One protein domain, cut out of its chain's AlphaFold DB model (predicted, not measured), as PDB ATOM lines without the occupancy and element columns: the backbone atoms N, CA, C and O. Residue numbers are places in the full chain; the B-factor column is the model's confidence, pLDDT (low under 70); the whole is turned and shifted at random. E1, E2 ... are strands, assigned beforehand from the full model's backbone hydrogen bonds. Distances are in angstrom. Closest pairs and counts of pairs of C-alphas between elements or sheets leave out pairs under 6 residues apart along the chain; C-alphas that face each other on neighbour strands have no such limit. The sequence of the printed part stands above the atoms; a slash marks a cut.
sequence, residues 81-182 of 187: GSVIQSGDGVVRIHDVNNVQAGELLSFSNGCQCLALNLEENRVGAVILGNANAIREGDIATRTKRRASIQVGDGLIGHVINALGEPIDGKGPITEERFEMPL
ATOM      1  N   GLY A  81      56.372  34.820  67.439       89.81
ATOM      2  CA  GLY A  81      57.729  34.339  67.641       89.81
ATOM      3  C   GLY A  81      57.760  32.852  67.934       89.81
ATOM      4  O   GLY A  81      56.724  32.228  68.164       89.81
ATOM      5  N   SER A  82      58.957  32.273  67.936       91.00
ATOM      6  CA  SER A  82      59.159  30.835  68.141       91.00
ATOM      7  C   SER A  82      59.952  30.548  69.411       91.00
ATOM      8  O   SER A  82      60.907  31.252  69.745       91.00
ATOM      9  N   VAL A  83      59.562  29.513  70.154       93.56
ATOM     10  CA  VAL A  83      60.285  29.082  71.357       93.56
ATOM     11  C   VAL A  83      61.590  28.402  70.950       93.56
ATOM     12  O   VAL A  83      61.577  27.356  70.306       93.56
ATOM     13  N   ILE A  84      62.722  28.960  71.373       93.06
ATOM     14  CA  ILE A  84      64.049  28.360  71.173       93.06
ATOM     15  C   ILE A  84      64.345  27.348  72.281       93.06
ATOM     16  O   ILE A  84      64.990  26.337  72.043       93.06
ATOM     17  N   GLN A  85      63.925  27.660  73.510       91.38
ATOM     18  CA  GLN A  85      64.248  26.873  74.694       91.38
ATOM     19  C   GLN A  85      63.126  26.964  75.725       91.38
ATOM     20  O   GLN A  85      62.636  28.059  76.012       91.38
ATOM     21  N   SER A  86      62.787  25.834  76.342       92.25
ATOM     22  CA  SER A  86      61.852  25.740  77.469       92.25
ATOM     23  C   SER A  86      62.463  24.918  78.606       92.25
ATOM     24  O   SER A  86      62.905  23.793  78.376       92.25
ATOM     25  N   GLY A  87      62.470  25.440  79.834       90.38
ATOM     26  CA  GLY A  87      62.943  24.704  81.012       90.38
ATOM     27  C   GLY A  87      62.631  25.421  82.323       90.38
ATOM     28  O   GLY A  87      62.629  26.647  82.371       90.38
ATOM     29  N   ASP A  88      62.338  24.655  83.379       86.56
ATOM     30  CA  ASP A  88      62.065  25.154  84.740       86.56
ATOM     31  C   ASP A  88      61.001  26.270  84.818       86.56
ATOM     32  O   ASP A  88      61.077  27.178  85.643       86.56
ATOM     33  N   GLY A  89      59.995  26.224  83.936       88.06
ATOM     34  CA  GLY A  89      58.935  27.240  83.867       88.06
ATOM     35  C   GLY A  89      59.343  28.547  83.178       88.06
ATOM     36  O   GLY A  89      58.556  29.491  83.150       88.06
ATOM     37  N   VAL A  90      60.538  28.606  82.587       92.31
ATOM     38  CA  VAL A  90      61.041  29.742  81.810       92.31
ATOM     39  C   VAL A  90      61.167  29.346  80.343       92.31
ATOM     40  O   VAL A  90      61.571  28.229  80.010       92.31
ATOM     41  N   VAL A  91      60.840  30.278  79.452       94.00
ATOM     42  CA  VAL A  91      60.991  30.118  78.005       94.00
ATOM     43  C   VAL A  91      61.811  31.248  77.415       94.00
ATOM     44  O   VAL A  91      61.791  32.385  77.893       94.00
ATOM     45  N   ARG A  92      62.520  30.919  76.341       93.25
ATOM     46  CA  ARG A  92      63.192  31.886  75.480       93.25
ATOM     47  C   ARG A  92      62.532  31.868  74.117       93.25
ATOM     48  O   ARG A  92      62.479  30.815  73.485       93.25
ATOM     49  N   ILE A  93      62.056  33.026  73.687       93.94
ATOM     50  CA  ILE A  93      61.315  33.191  72.438       93.94
ATOM     51  C   ILE A  93      62.131  34.082  71.496       93.94
ATOM     52  O   ILE A  93      62.702  35.081  71.939       93.94
ATOM     53  N   HIS A  94      62.216  33.692  70.228       92.06
ATOM     54  CA  HIS A  94      62.837  34.437  69.131       92.06
ATOM     55  C   HIS A  94      61.783  35.185  68.309       92.06
ATOM     56  O   HIS A  94      60.635  34.751  68.273       92.06
ATOM     57  N   ASP A  95      62.192  36.247  67.613       86.75
ATOM     58  CA  ASP A  95      61.391  36.989  66.618       86.75
ATOM     59  C   ASP A  95      60.091  37.641  67.122       86.75
ATOM     60  O   ASP A  95      59.263  38.077  66.329       86.75
ATOM     61  N   VAL A  96      59.895  37.794  68.436       86.25
ATOM     62  CA  VAL A  96      58.713  38.515  68.940       86.25
ATOM     63  C   VAL A  96      58.927  40.021  68.818       86.25
ATOM     64  O   VAL A  96      59.520  40.659  69.690       86.25
ATOM     65  N   ASN A  97      58.392  40.604  67.750       84.38
ATOM     66  CA  ASN A  97      58.509  42.035  67.498       84.38
ATOM     67  C   ASN A  97      57.636  42.885  68.438       84.38
ATOM     68  O   ASN A  97      56.464  42.597  68.707       84.38
ATOM     69  N   ASN A  98      58.216  44.003  68.889       85.75
ATOM     70  CA  ASN A  98      57.521  45.084  69.593       85.75
ATOM     71  C   ASN A  98      56.805  44.646  70.897       85.75
ATOM     72  O   ASN A  98      55.827  45.263  71.319       85.75
ATOM     73  N   VAL A  99      57.294  43.583  71.547       89.19
ATOM     74  CA  VAL A  99      56.818  43.165  72.875       89.19
ATOM     75  C   VAL A  99      57.273  44.140  73.960       89.19
ATOM     76  O   VAL A  99      58.378  44.682  73.915       89.19
ATOM     77  N   GLN A 100      56.421  44.351  74.960       89.69
ATOM     78  CA  GLN A 100      56.752  45.152  76.134       89.69
ATOM     79  C   GLN A 100      57.056  44.278  77.353       89.69
ATOM     80  O   GLN A 100      56.524  43.180  77.520       89.69
ATOM     81  N   ALA A 101      57.899  44.788  78.251       89.56
ATOM     82  CA  ALA A 101      58.121  44.147  79.539       89.56
ATOM     83  C   ALA A 101      56.811  44.171  80.344       89.56
ATOM     84  O   ALA A 101      56.132  45.198  80.403       89.56
ATOM     85  N   GLY A 102      56.452  43.038  80.943       89.56
ATOM     86  CA  GLY A 102      55.179  42.858  81.639       89.56
ATOM     87  C   GLY A 102      53.986  42.564  80.722       89.56
ATOM     88  O   GLY A 102      52.850  42.559  81.194       89.56
ATOM     89  N   GLU A 103      54.204  42.327  79.425       91.50
ATOM     90  CA  GLU A 103      53.154  41.915  78.487       91.50
ATOM     91  C   GLU A 103      52.903  40.401  78.547       91.50
ATOM     92  O   GLU A 103      53.824  39.600  78.731       91.50
ATOM     93  N   LEU A 104      51.642  40.005  78.371       91.38
ATOM     94  CA  LEU A 104      51.257  38.609  78.224       91.38
ATOM     95  C   LEU A 104      51.449  38.155  76.774       91.38
ATOM     96  O   LEU A 104      51.026  38.819  75.824       91.38
ATOM     97  N   LEU A 105      52.029  36.976  76.604       92.25
ATOM     98  CA  LEU A 105      52.083  36.266  75.333       92.25
ATOM     99  C   LEU A 105      51.240  35.000  75.449       92.25
ATOM    100  O   LEU A 105      51.178  34.377  76.510       92.25
ATOM    101  N   SER A 106      50.580  34.636  74.357       91.00
ATOM    102  CA  SER A 106      49.755  33.435  74.275       91.00
ATOM    103  C   SER A 106      50.417  32.419  73.365       91.00
ATOM    104  O   SER A 106      50.983  32.778  72.339       91.00
ATOM    105  N   PHE A 107      50.282  31.148  73.708       91.38
ATOM    106  CA  PHE A 107      50.685  30.040  72.853       91.38
ATOM    107  C   PHE A 107      49.469  29.408  72.176       91.38
ATOM    108  O   PHE A 107      48.331  29.559  72.631       91.38
ATOM    109  N   SER A 108      49.709  28.657  71.103       83.44
ATOM    110  CA  SER A 108      48.673  27.927  70.354       83.44
ATOM    111  C   SER A 108      47.935  26.869  71.187       83.44
ATOM    112  O   SER A 108      46.782  26.547  70.911       83.44
ATOM    113  N   ASN A 109      48.574  26.352  72.237       83.06
ATOM    114  CA  ASN A 109      48.001  25.392  73.183       83.06
ATOM    115  C   ASN A 109      47.142  26.047  74.287       83.06
ATOM    116  O   ASN A 109      46.656  25.346  75.175       83.06
ATOM    117  N   GLY A 110      46.968  27.374  74.259       83.25
ATOM    118  CA  GLY A 110      46.192  28.133  75.242       83.25
ATOM    119  C   GLY A 110      46.937  28.461  76.539       83.25
ATOM    120  O   GLY A 110      46.384  29.155  77.388       83.25
ATOM    121  N   CYS A 111      48.185  28.009  76.706       88.00
ATOM    122  CA  CYS A 111      49.025  28.492  77.799       88.00
ATOM    123  C   CYS A 111      49.423  29.950  77.555       88.00
ATOM    124  O   CYS A 111      49.500  30.417  76.415       88.00
ATOM    125  N   GLN A 112      49.723  30.658  78.637       90.50
ATOM    126  CA  GLN A 112      50.192  32.036  78.583       90.50
ATOM    127  C   GLN A 112      51.576  32.144  79.215       90.50
ATOM    128  O   GLN A 112      51.964  31.319  80.044       90.50
ATOM    129  N   CYS A 113      52.334  33.168  78.847       92.31
ATOM    130  CA  CYS A 113      53.546  33.542  79.561       92.31
ATOM    131  C   CYS A 113      53.658  35.051  79.730       92.31
ATOM    132  O   CYS A 113      53.088  35.823  78.963       92.31
ATOM    133  N   LEU A 114      54.431  35.461  80.728       92.88
ATOM    134  CA  LEU A 114      54.731  36.854  81.009       92.88
ATOM    135  C   LEU A 114      56.118  37.204  80.479       92.88
ATOM    136  O   LEU A 114      57.103  36.608  80.918       92.88
ATOM    137  N   ALA A 115      56.202  38.168  79.566       94.00
ATOM    138  CA  ALA A 115      57.472  38.692  79.080       94.00
ATOM    139  C   ALA A 115      58.160  39.504  80.187       94.00
ATOM    140  O   ALA A 115      57.600  40.479  80.689       94.00
ATOM    141  N   LEU A 116      59.373  39.106  80.580       92.56
ATOM    142  CA  LEU A 116      60.119  39.749  81.668       92.56
ATOM    143  C   LEU A 116      61.412  40.389  81.176       92.56
ATOM    144  O   LEU A 116      61.625  41.579  81.385       92.56
ATOM    145  N   ASN A 117      62.277  39.601  80.536       92.00
ATOM    146  CA  ASN A 117      63.562  40.082  80.045       92.00
ATOM    147  C   ASN A 117      63.490  40.304  78.536       92.00
ATOM    148  O   ASN A 117      63.148  39.378  77.802       92.00
ATOM    149  N   LEU A 118      63.837  41.504  78.082       91.81
ATOM    150  CA  LEU A 118      63.881  41.855  76.666       91.81
ATOM    151  C   LEU A 118      65.343  42.016  76.243       91.81
ATOM    152  O   LEU A 118      66.029  42.930  76.696       91.81
ATOM    153  N   GLU A 119      65.820  41.109  75.397       89.56
ATOM    154  CA  GLU A 119      67.098  41.212  74.691       89.56
ATOM    155  C   GLU A 119      66.846  41.652  73.240       89.56
ATOM    156  O   GLU A 119      65.714  41.640  72.766       89.56
ATOM    157  N   GLU A 120      67.908  42.005  72.512       83.12
ATOM    158  CA  GLU A 120      67.817  42.532  71.140       83.12
ATOM    159  C   GLU A 120      67.064  41.601  70.173       83.12
ATOM    160  O   GLU A 120      66.243  42.067  69.395       83.12
ATOM    161  N   ASN A 121      67.279  40.285  70.285       84.56
ATOM    162  CA  ASN A 121      66.655  39.277  69.413       84.56
ATOM    163  C   ASN A 121      65.890  38.195  70.191       84.56
ATOM    164  O   ASN A 121      65.473  37.185  69.628       84.56
ATOM    165  N   ARG A 122      65.789  38.327  71.519       89.88
ATOM    166  CA  ARG A 122      65.234  37.273  72.377       89.88
ATOM    167  C   ARG A 122      64.411  37.850  73.505       89.88
ATOM    168  O   ARG A 122      64.751  38.867  74.094       89.88
ATOM    169  N   VAL A 123      63.376  37.116  73.870       93.62
ATOM    170  CA  VAL A 123      62.504  37.453  74.989       93.62
ATOM    171  C   VAL A 123      62.553  36.318  75.995       93.62
ATOM    172  O   VAL A 123      62.257  35.168  75.669       93.62
ATOM    173  N   GLY A 124      62.948  36.641  77.222       93.94
ATOM    174  CA  GLY A 124      62.801  35.761  78.370       93.94
ATOM    175  C   GLY A 124      61.412  35.937  78.966       93.94
ATOM    176  O   GLY A 124      61.087  37.018  79.464       93.94
ATOM    177  N   ALA A 125      60.611  34.878  78.935       94.06
ATOM    178  CA  ALA A 125      59.268  34.876  79.496       94.06
ATOM    179  C   ALA A 125      59.078  33.735  80.502       94.06
ATOM    180  O   ALA A 125      59.726  32.692  80.416       94.06
ATOM    181  N   VAL A 126      58.190  33.936  81.472       93.19
ATOM    182  CA  VAL A 126      57.833  32.922  82.476       93.19
ATOM    183  C   VAL A 126      56.472  32.343  82.134       93.19
ATOM    184  O   VAL A 126      55.519  33.096  81.936       93.19
ATOM    185  N   ILE A 127      56.379  31.016  82.060       92.25
ATOM    186  CA  ILE A 127      55.130  30.316  81.751       92.25
ATOM    187  C   ILE A 127      54.169  30.455  82.931       92.25
ATOM    188  O   ILE A 127      54.513  30.169  84.078       92.25
ATOM    189  N   LEU A 128      52.938  30.847  82.626       88.44
ATOM    190  CA  LEU A 128      51.821  30.893  83.554       88.44
ATOM    191  C   LEU A 128      50.943  29.666  83.289       88.44
ATOM    192  O   LEU A 128      50.274  29.571  82.261       88.44
ATOM    193  N   GLY A 129      50.984  28.696  84.204       83.56
ATOM    194  CA  GLY A 129      50.243  27.439  84.090       83.56
ATOM    195  C   GLY A 129      51.152  26.224  83.902       83.56
ATOM    196  O   GLY A 129      52.144  26.060  84.610       83.56
ATOM    197  N   ASN A 130      50.788  25.321  82.986       83.44
ATOM    198  CA  ASN A 130      51.475  24.040  82.831       83.44
ATOM    199  C   ASN A 130      52.728  24.164  81.953       83.44
ATOM    200  O   ASN A 130      52.654  24.080  80.728       83.44
ATOM    201  N   ALA A 131      53.891  24.279  82.594       82.88
ATOM    202  CA  ALA A 131      55.180  24.377  81.913       82.88
ATOM    203  C   ALA A 131      55.500  23.186  80.988       82.88
ATOM    204  O   ALA A 131      56.184  23.363  79.987       82.88
ATOM    205  N   ASN A 132      54.971  21.988  81.270       84.88
ATOM    206  CA  ASN A 132      55.232  20.787  80.463       84.88
ATOM    207  C   ASN A 132      54.482  20.776  79.121       84.88
ATOM    208  O   ASN A 132      54.731  19.903  78.286       84.88
ATOM    209  N   ALA A 133      53.525  21.689  78.936       85.31
ATOM    210  CA  ALA A 133      52.741  21.793  77.711       85.31
ATOM    211  C   ALA A 133      53.473  22.554  76.595       85.31
ATOM    212  O   ALA A 133      53.051  22.456  75.446       85.31
ATOM    213  N   ILE A 134      54.534  23.295  76.934       88.94
ATOM    214  CA  ILE A 134      55.312  24.114  76.005       88.94
ATOM    215  C   ILE A 134      56.599  23.392  75.635       88.94
ATOM    216  O   ILE A 134      57.272  22.823  76.499       88.94
ATOM    217  N   ARG A 135      56.941  23.421  74.349       89.25
ATOM    218  CA  ARG A 135      58.165  22.833  73.806       89.25
ATOM    219  C   ARG A 135      58.863  23.790  72.851       89.25
ATOM    220  O   ARG A 135      58.306  24.782  72.391       89.25
ATOM    221  N   GLU A 136      60.114  23.466  72.554       90.44
ATOM    222  CA  GLU A 136      60.880  24.134  71.504       90.44
ATOM    223  C   GLU A 136      60.150  24.018  70.158       90.44
ATOM    224  O   GLU A 136      59.632  22.957  69.805       90.44
ATOM    225  N   GLY A 137      60.105  25.125  69.421       89.38
ATOM    226  CA  GLY A 137      59.377  25.259  68.161       89.38
ATOM    227  C   GLY A 137      57.924  25.721  68.294       89.38
ATOM    228  O   GLY A 137      57.318  26.037  67.273       89.38
ATOM    229  N   ASP A 138      57.365  25.812  69.507       90.94
ATOM    230  CA  ASP A 138      56.013  26.351  69.684       90.94
ATOM    231  C   ASP A 138      55.951  27.837  69.307       90.94
ATOM    232  O   ASP A 138      56.895  28.601  69.527       90.94
ATOM    233  N   ILE A 139      54.809  28.247  68.748       90.38
ATOM    234  CA  ILE A 139      54.565  29.627  68.328       90.38
ATOM    235  C   ILE A 139      53.937  30.403  69.486       90.38
ATOM    236  O   ILE A 139      52.913  29.996  70.044       90.38
ATOM    237  N   ALA A 140      54.551  31.534  69.815       91.25
ATOM    238  CA  ALA A 140      54.031  32.531  70.731       91.25
ATOM    239  C   ALA A 140      53.468  33.716  69.945       91.25
ATOM    240  O   ALA A 140      54.072  34.181  68.982       91.25
ATOM    241  N   THR A 141      52.340  34.251  70.390       90.19
ATOM    242  CA  THR A 141      51.679  35.409  69.788       90.19
ATOM    243  C   THR A 141      51.508  36.502  70.832       90.19
ATOM    244  O   THR A 141      51.109  36.229  71.973       90.19
ATOM    245  N   ARG A 142      51.780  37.757  70.454       89.62
ATOM    246  CA  ARG A 142      51.503  38.908  71.323       89.62
ATOM    247  C   ARG A 142      50.015  39.058  71.589       89.62
ATOM    248  O   ARG A 142      49.192  39.025  70.679       89.62
ATOM    249  N   THR A 143      49.673  39.299  72.852       88.62
ATOM    250  CA  THR A 143      48.293  39.631  73.229       88.62
ATOM    251  C   THR A 143      48.031  41.135  73.236       88.62
ATOM    252  O   THR A 143      46.870  41.535  73.285       88.62
ATOM    253  N   LYS A 144      49.080  41.978  73.198       88.94
ATOM    254  CA  LYS A 144      49.002  43.444  73.368       88.94
ATOM    255  C   LYS A 144      48.426  43.874  74.714       88.94
ATOM    256  O   LYS A 144      48.045  45.030  74.886       88.94
ATOM    257  N   ARG A 145      48.359  42.948  75.670       86.62
ATOM    258  CA  ARG A 145      47.806  43.166  77.002       86.62
ATOM    259  C   ARG A 145      48.919  43.048  78.023       86.62
ATOM    260  O   ARG A 145      49.645  42.054  78.063       86.62
ATOM    261  N   ARG A 146      49.037  44.072  78.864       89.38
ATOM    262  CA  ARG A 146      49.843  43.975  80.081       89.38
ATOM    263  C   ARG A 146      49.239  42.949  81.022       89.38
ATOM    264  O   ARG A 146      48.047  42.659  80.940       89.38
ATOM    265  N   ALA A 147      50.068  42.421  81.911       87.81
ATOM    266  CA  ALA A 147      49.618  41.536  82.964       87.81
ATOM    267  C   ALA A 147      48.504  42.209  83.770       87.81
ATOM    268  O   ALA A 147      48.707  43.231  84.427       87.81
ATOM    269  N   SER A 148      47.315  41.632  83.684       87.69
ATOM    270  CA  SER A 148      46.105  42.143  84.304       87.69
ATOM    271  C   SER A 148      45.314  40.996  84.908       87.69
ATOM    272  O   SER A 148      45.456  39.835  84.517       87.69
ATOM    273  N   ILE A 149      44.474  41.329  85.879       89.06
ATOM    274  CA  ILE A 149      43.568  40.386  86.518       89.06
ATOM    275  C   ILE A 149      42.167  40.984  86.577       89.06
ATOM    276  O   ILE A 149      41.981  42.190  86.731       89.06
ATOM    277  N   GLN A 150      41.167  40.123  86.424       89.56
ATOM    278  CA  GLN A 150      39.767  40.498  86.571       89.56
ATOM    279  C   GLN A 150      39.433  40.579  88.060       89.56
ATOM    280  O   GLN A 150      39.496  39.562  88.746       89.56
ATOM    281  N   VAL A 151      39.071  41.764  88.551       89.56
ATOM    282  CA  VAL A 151      38.678  42.000  89.946       89.56
ATOM    283  C   VAL A 151      37.202  42.361  90.046       89.56
ATOM    284  O   VAL A 151      36.649  43.003  89.159       89.56
ATOM    285  N   GLY A 152      36.551  41.962  91.132       90.19
ATOM    286  CA  GLY A 152      35.154  42.286  91.401       90.19
ATOM    287  C   GLY A 152      34.665  41.592  92.666       90.19
ATOM    288  O   GLY A 152      35.351  40.713  93.198       90.19
ATOM    289  N   ASP A 153      33.475  41.967  93.124       89.56
ATOM    290  CA  ASP A 153      32.879  41.423  94.349       89.56
ATOM    291  C   ASP A 153      32.614  39.911  94.240       89.56
ATOM    292  O   ASP A 153      32.738  39.184  95.226       89.56
ATOM    293  N   GLY A 154      32.418  39.399  93.020       85.88
ATOM    294  CA  GLY A 154      32.225  37.970  92.756       85.88
ATOM    295  C   GLY A 154      33.441  37.087  93.030       85.88
ATOM    296  O   GLY A 154      33.338  35.867  92.947       85.88
ATOM    297  N   LEU A 155      34.600  37.668  93.351       87.56
ATOM    298  CA  LEU A 155      35.759  36.917  93.841       87.56
ATOM    299  C   LEU A 155      35.649  36.562  95.327       87.56
ATOM    300  O   LEU A 155      36.375  35.684  95.803       87.56
ATOM    301  N   ILE A 156      34.780  37.238  96.082       88.06
ATOM    302  CA  ILE A 156      34.676  37.053  97.528       88.06
ATOM    303  C   ILE A 156      34.234  35.615  97.824       88.06
ATOM    304  O   ILE A 156      33.158  35.165  97.442       88.06
ATOM    305  N   GLY A 157      35.088  34.878  98.536       87.75
ATOM    306  CA  GLY A 157      34.833  33.484  98.905       87.75
ATOM    307  C   GLY A 157      35.187  32.449  97.830       87.75
ATOM    308  O   GLY A 157      35.011  31.248  98.081       87.75
ATOM    309  N   HIS A 158      35.714  32.880  96.680       90.44
ATOM    310  CA  HIS A 158      36.340  32.002  95.696       90.44
ATOM    311  C   HIS A 158      37.840  31.831  95.965       90.44
ATOM    312  O   HIS A 158      38.497  32.713  96.521       90.44
ATOM    313  N   VAL A 159      38.394  30.688  95.555       90.56
ATOM    314  CA  VAL A 159      39.852  30.493  95.480       90.56
ATOM    315  C   VAL A 159      40.258  30.584  94.017       90.56
ATOM    316  O   VAL A 159      39.799  29.782  93.204       90.56
ATOM    317  N   ILE A 160      41.108  31.556  93.690       90.00
ATOM    318  CA  ILE A 160      41.579  31.821  92.326       90.00
ATOM    319  C   ILE A 160      43.076  31.544  92.168       90.00
ATOM    320  O   ILE A 160      43.834  31.585  93.137       90.00
ATOM    321  N   ASN A 161      43.501  31.269  90.934       86.81
ATOM    322  CA  ASN A 161      44.912  31.203  90.559       86.81
ATOM    323  C   ASN A 161      45.491  32.605  90.258       86.81
ATOM    324  O   ASN A 161      44.794  33.617  90.306       86.81
ATOM    325  N   ALA A 162      46.780  32.659  89.909       81.00
ATOM    326  CA  ALA A 162      47.488  33.903  89.586       81.00
ATOM    327  C   ALA A 162      46.978  34.623  88.316       81.00
ATOM    328  O   ALA A 162      47.322  35.781  88.105       81.00
ATOM    329  N   LEU A 163      46.164  33.956  87.489       81.00
ATOM    330  CA  LEU A 163      45.519  34.523  86.299       81.00
ATOM    331  C   LEU A 163      44.079  35.000  86.580       81.00
ATOM    332  O   LEU A 163      43.420  35.536  85.692       81.00
ATOM    333  N   GLY A 164      43.576  34.821  87.806       84.00
ATOM    334  CA  GLY A 164      42.201  35.171  88.179       84.00
ATOM    335  C   GLY A 164      41.156  34.116  87.812       84.00
ATOM    336  O   GLY A 164      39.959  34.412  87.817       84.00
ATOM    337  N   GLU A 165      41.578  32.893  87.500       86.50
ATOM    338  CA  GLU A 165      40.678  31.779  87.204       86.50
ATOM    339  C   GLU A 165      40.321  31.014  88.489       86.50
ATOM    340  O   GLU A 165      41.211  30.732  89.300       86.50
ATOM    341  N   PRO A 166      39.044  30.649  88.700       90.00
ATOM    342  CA  PRO A 166      38.617  29.910  89.884       90.00
ATOM    343  C   PRO A 166      39.126  28.462  89.857       90.00
ATOM    344  O   PRO A 166      38.937  27.737  88.882       90.00
ATOM    345  N   ILE A 167      39.734  28.027  90.961       89.19
ATOM    346  CA  ILE A 167      40.277  26.668  91.156       89.19
ATOM    347  C   ILE A 167      39.568  25.899  92.281       89.19
ATOM    348  O   ILE A 167      39.970  24.797  92.644       89.19
ATOM    349  N   ASP A 168      38.506  26.470  92.842       88.38
ATOM    350  CA  ASP A 168      37.735  25.898  93.950       88.38
ATOM    351  C   ASP A 168      36.644  24.900  93.525       88.38
ATOM    352  O   ASP A 168      35.981  24.316  94.384       88.38
ATOM    353  N   GLY A 169      36.432  24.708  92.220       86.56
ATOM    354  CA  GLY A 169      35.402  23.814  91.687       86.56
ATOM    355  C   GLY A 169      33.962  24.294  91.913       86.56
ATOM    356  O   GLY A 169      33.031  23.532  91.664       86.56
ATOM    357  N   LYS A 170      33.754  25.544  92.354       85.69
ATOM    358  CA  LYS A 170      32.418  26.123  92.596       85.69
ATOM    359  C   LYS A 170      31.727  26.630  91.324       85.69
ATOM    360  O   LYS A 170      30.585  27.075  91.389       85.69
ATOM    361  N   GLY A 171      32.398  26.535  90.177       86.06
ATOM    362  CA  GLY A 171      31.915  27.031  88.890       86.06
ATOM    363  C   GLY A 171      32.499  28.401  88.517       86.06
ATOM    364  O   GLY A 171      33.358  28.925  89.225       86.06
ATOM    365  N   PRO A 172      32.086  28.961  87.368       87.31
ATOM    366  CA  PRO A 172      32.593  30.239  86.882       87.31
ATOM    367  C   PRO A 172      32.032  31.423  87.683       87.31
ATOM    368  O   PRO A 172      30.876  31.413  88.097       87.31
ATOM    369  N   ILE A 173      32.835  32.477  87.828       86.06
ATOM    370  CA  ILE A 173      32.416  33.737  88.458       86.06
ATOM    371  C   ILE A 173      31.512  34.505  87.484       86.06
ATOM    372  O   ILE A 173      31.968  34.939  86.421       86.06
ATOM    373  N   THR A 174      30.235  34.657  87.840       82.31
ATOM    374  CA  THR A 174      29.197  35.274  86.992       82.31
ATOM    375  C   THR A 174      28.990  36.767  87.223       82.31
ATOM    376  O   THR A 174      28.323  37.408  86.415       82.31
ATOM    377  N   GLU A 175      29.512  37.319  88.316       85.06
ATOM    378  CA  GLU A 175      29.349  38.740  88.629       85.06
ATOM    379  C   GLU A 175      30.233  39.636  87.750       85.06
ATOM    380  O   GLU A 175      31.191  39.177  87.113       85.06
ATOM    381  N   GLU A 176      29.885  40.924  87.710       86.62
ATOM    382  CA  GLU A 176      30.620  41.943  86.963       86.62
ATOM    383  C   GLU A 176      32.051  42.081  87.499       86.62
ATOM    384  O   GLU A 176      32.296  42.078  88.707       86.62
ATOM    385  N   ARG A 177      33.009  42.162  86.574       87.56
ATOM    386  CA  ARG A 177      34.437  42.253  86.871       87.56
ATOM    387  C   ARG A 177      35.077  43.335  86.020       87.56
ATOM    388  O   ARG A 177      34.686  43.555  84.875       87.56
ATOM    389  N   PHE A 178      36.080  43.976  86.596       87.69
ATOM    390  CA  PHE A 178      36.879  45.007  85.960       87.69
ATOM    391  C   PHE A 178      38.305  44.501  85.793       87.69
ATOM    392  O   PHE A 178      38.881  43.892  86.695       87.69
ATOM    393  N   GLU A 179      38.891  44.768  84.635       87.50
ATOM    394  CA  GLU A 179      40.288  44.446  84.382       87.50
ATOM    395  C   GLU A 179      41.184  45.462  85.094       87.50
ATOM    396  O   GLU A 179      41.152  46.650  84.775       87.50
ATOM    397  N   MET A 180      41.986  44.997  86.052       88.81
ATOM    398  CA  MET A 180      42.991  45.811  86.735       88.81
ATOM    399  C   MET A 180      44.401  45.375  86.322       88.81
ATOM    400  O   MET A 180      44.705  44.179  86.385       88.81
ATOM    401  N   PRO A 181      45.279  46.310  85.916       88.75
ATOM    402  CA  PRO A 181      46.680  46.004  85.647       88.75
ATOM    403  C   PRO A 181      47.417  45.662  86.948       88.75
ATOM    404  O   PRO A 181      47.199  46.297  87.982       88.75
ATOM    405  N   LEU A 182      48.314  44.675  86.894       86.62
ATOM    406  CA  LEU A 182      49.120  44.266  88.051       86.62
ATOM    407  C   LEU A 182      50.211  45.291  88.398       86.62
ATOM    408  O   LEU A 182      50.663  45.343  89.539       86.62
TER     409      LEU A 182
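Overview. This is residues 81 to 182 of the 187 residues of an uncharacterized protein of Hymenolepis diminuta (UniProt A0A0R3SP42). A closed barrel of six antiparallel strands, E1 to E6, makes one lobe, and a smaller lobe beyond it holds the hairpin E7 and E8 with a long loop, residues 152 to 177. E6 bends and leads out of the barrel into E7, which joins the two lobes. The printed part has 102 residues with eight named strands, E1 to E8 in that order, and no named helix; the class is all strand, though under half of the residues, 47, are in named elements. It is only just compact, close to loose, with a radius of gyration of the C-alphas of 14.8 A, and it is elongated, with spans of 43 by 25 by 19 A.

Along the chain. E1, residues 81 to 87, begins at C-alpha 81 (57.729, 34.339, 67.641) and is 17.3 A long. E2 is residues 90 to 94, E3 residues 103 to 107, and E4 residues 112 to 118, 17.0 A long. E5, residues 122 to 128, is 18.6 A long. E6, residues 139 to 146, is the longest strand by residues and ends at C-alpha 146 (49.843, 43.975, 80.081), 19.1 A from its first C-alpha. E7 is residues 148 to 151, and E8, residues 178 to 181, ends at C-alpha 181 (46.680, 46.004, 85.647).

Arrangement. Round the barrel run E1, E2, E5, E4, E3, E6 and back to E1. E1 and E2 form a hairpin, with N 84 and O 92 2.8 A apart. E2 and E5 are antiparallel at 141 degrees, with N 91 and O 125 at 2.8 A. E3, E4 and E5 form a meander, each strand the antiparallel neighbour of the one before, with N 105 and O 113 at 2.8 A, and N 126 and O 114 at 2.9 A. Two Greek keys, a meander whose extra strand pairs back with its far end, are E2 E3 E4 E5 and E3 E4 E5 E6. E3 and E6 have N 106 and O 141 at 2.9 A. E6 pairs with E1 over its residues 139 to 140, with N 81 and O 140 at 2.8 A, which closes the ring. E6 bends by 55 degrees at residue 143 and runs on into E7 at 57 degrees. The hairpin E7 and E8 has N 149 and O 180 at 2.9 A. E1 and E8 are apart, as are E4 and E7.

Size, cuts and confidence. The C-alphas farthest apart, those of Glu 120 and Lys 170, are 44.5 A apart. The printed part has no cut. The link from E7 to E8, with 26 residues, is long. The mean pLDDT of the printed part is 88.8, and no printed residue is under 70.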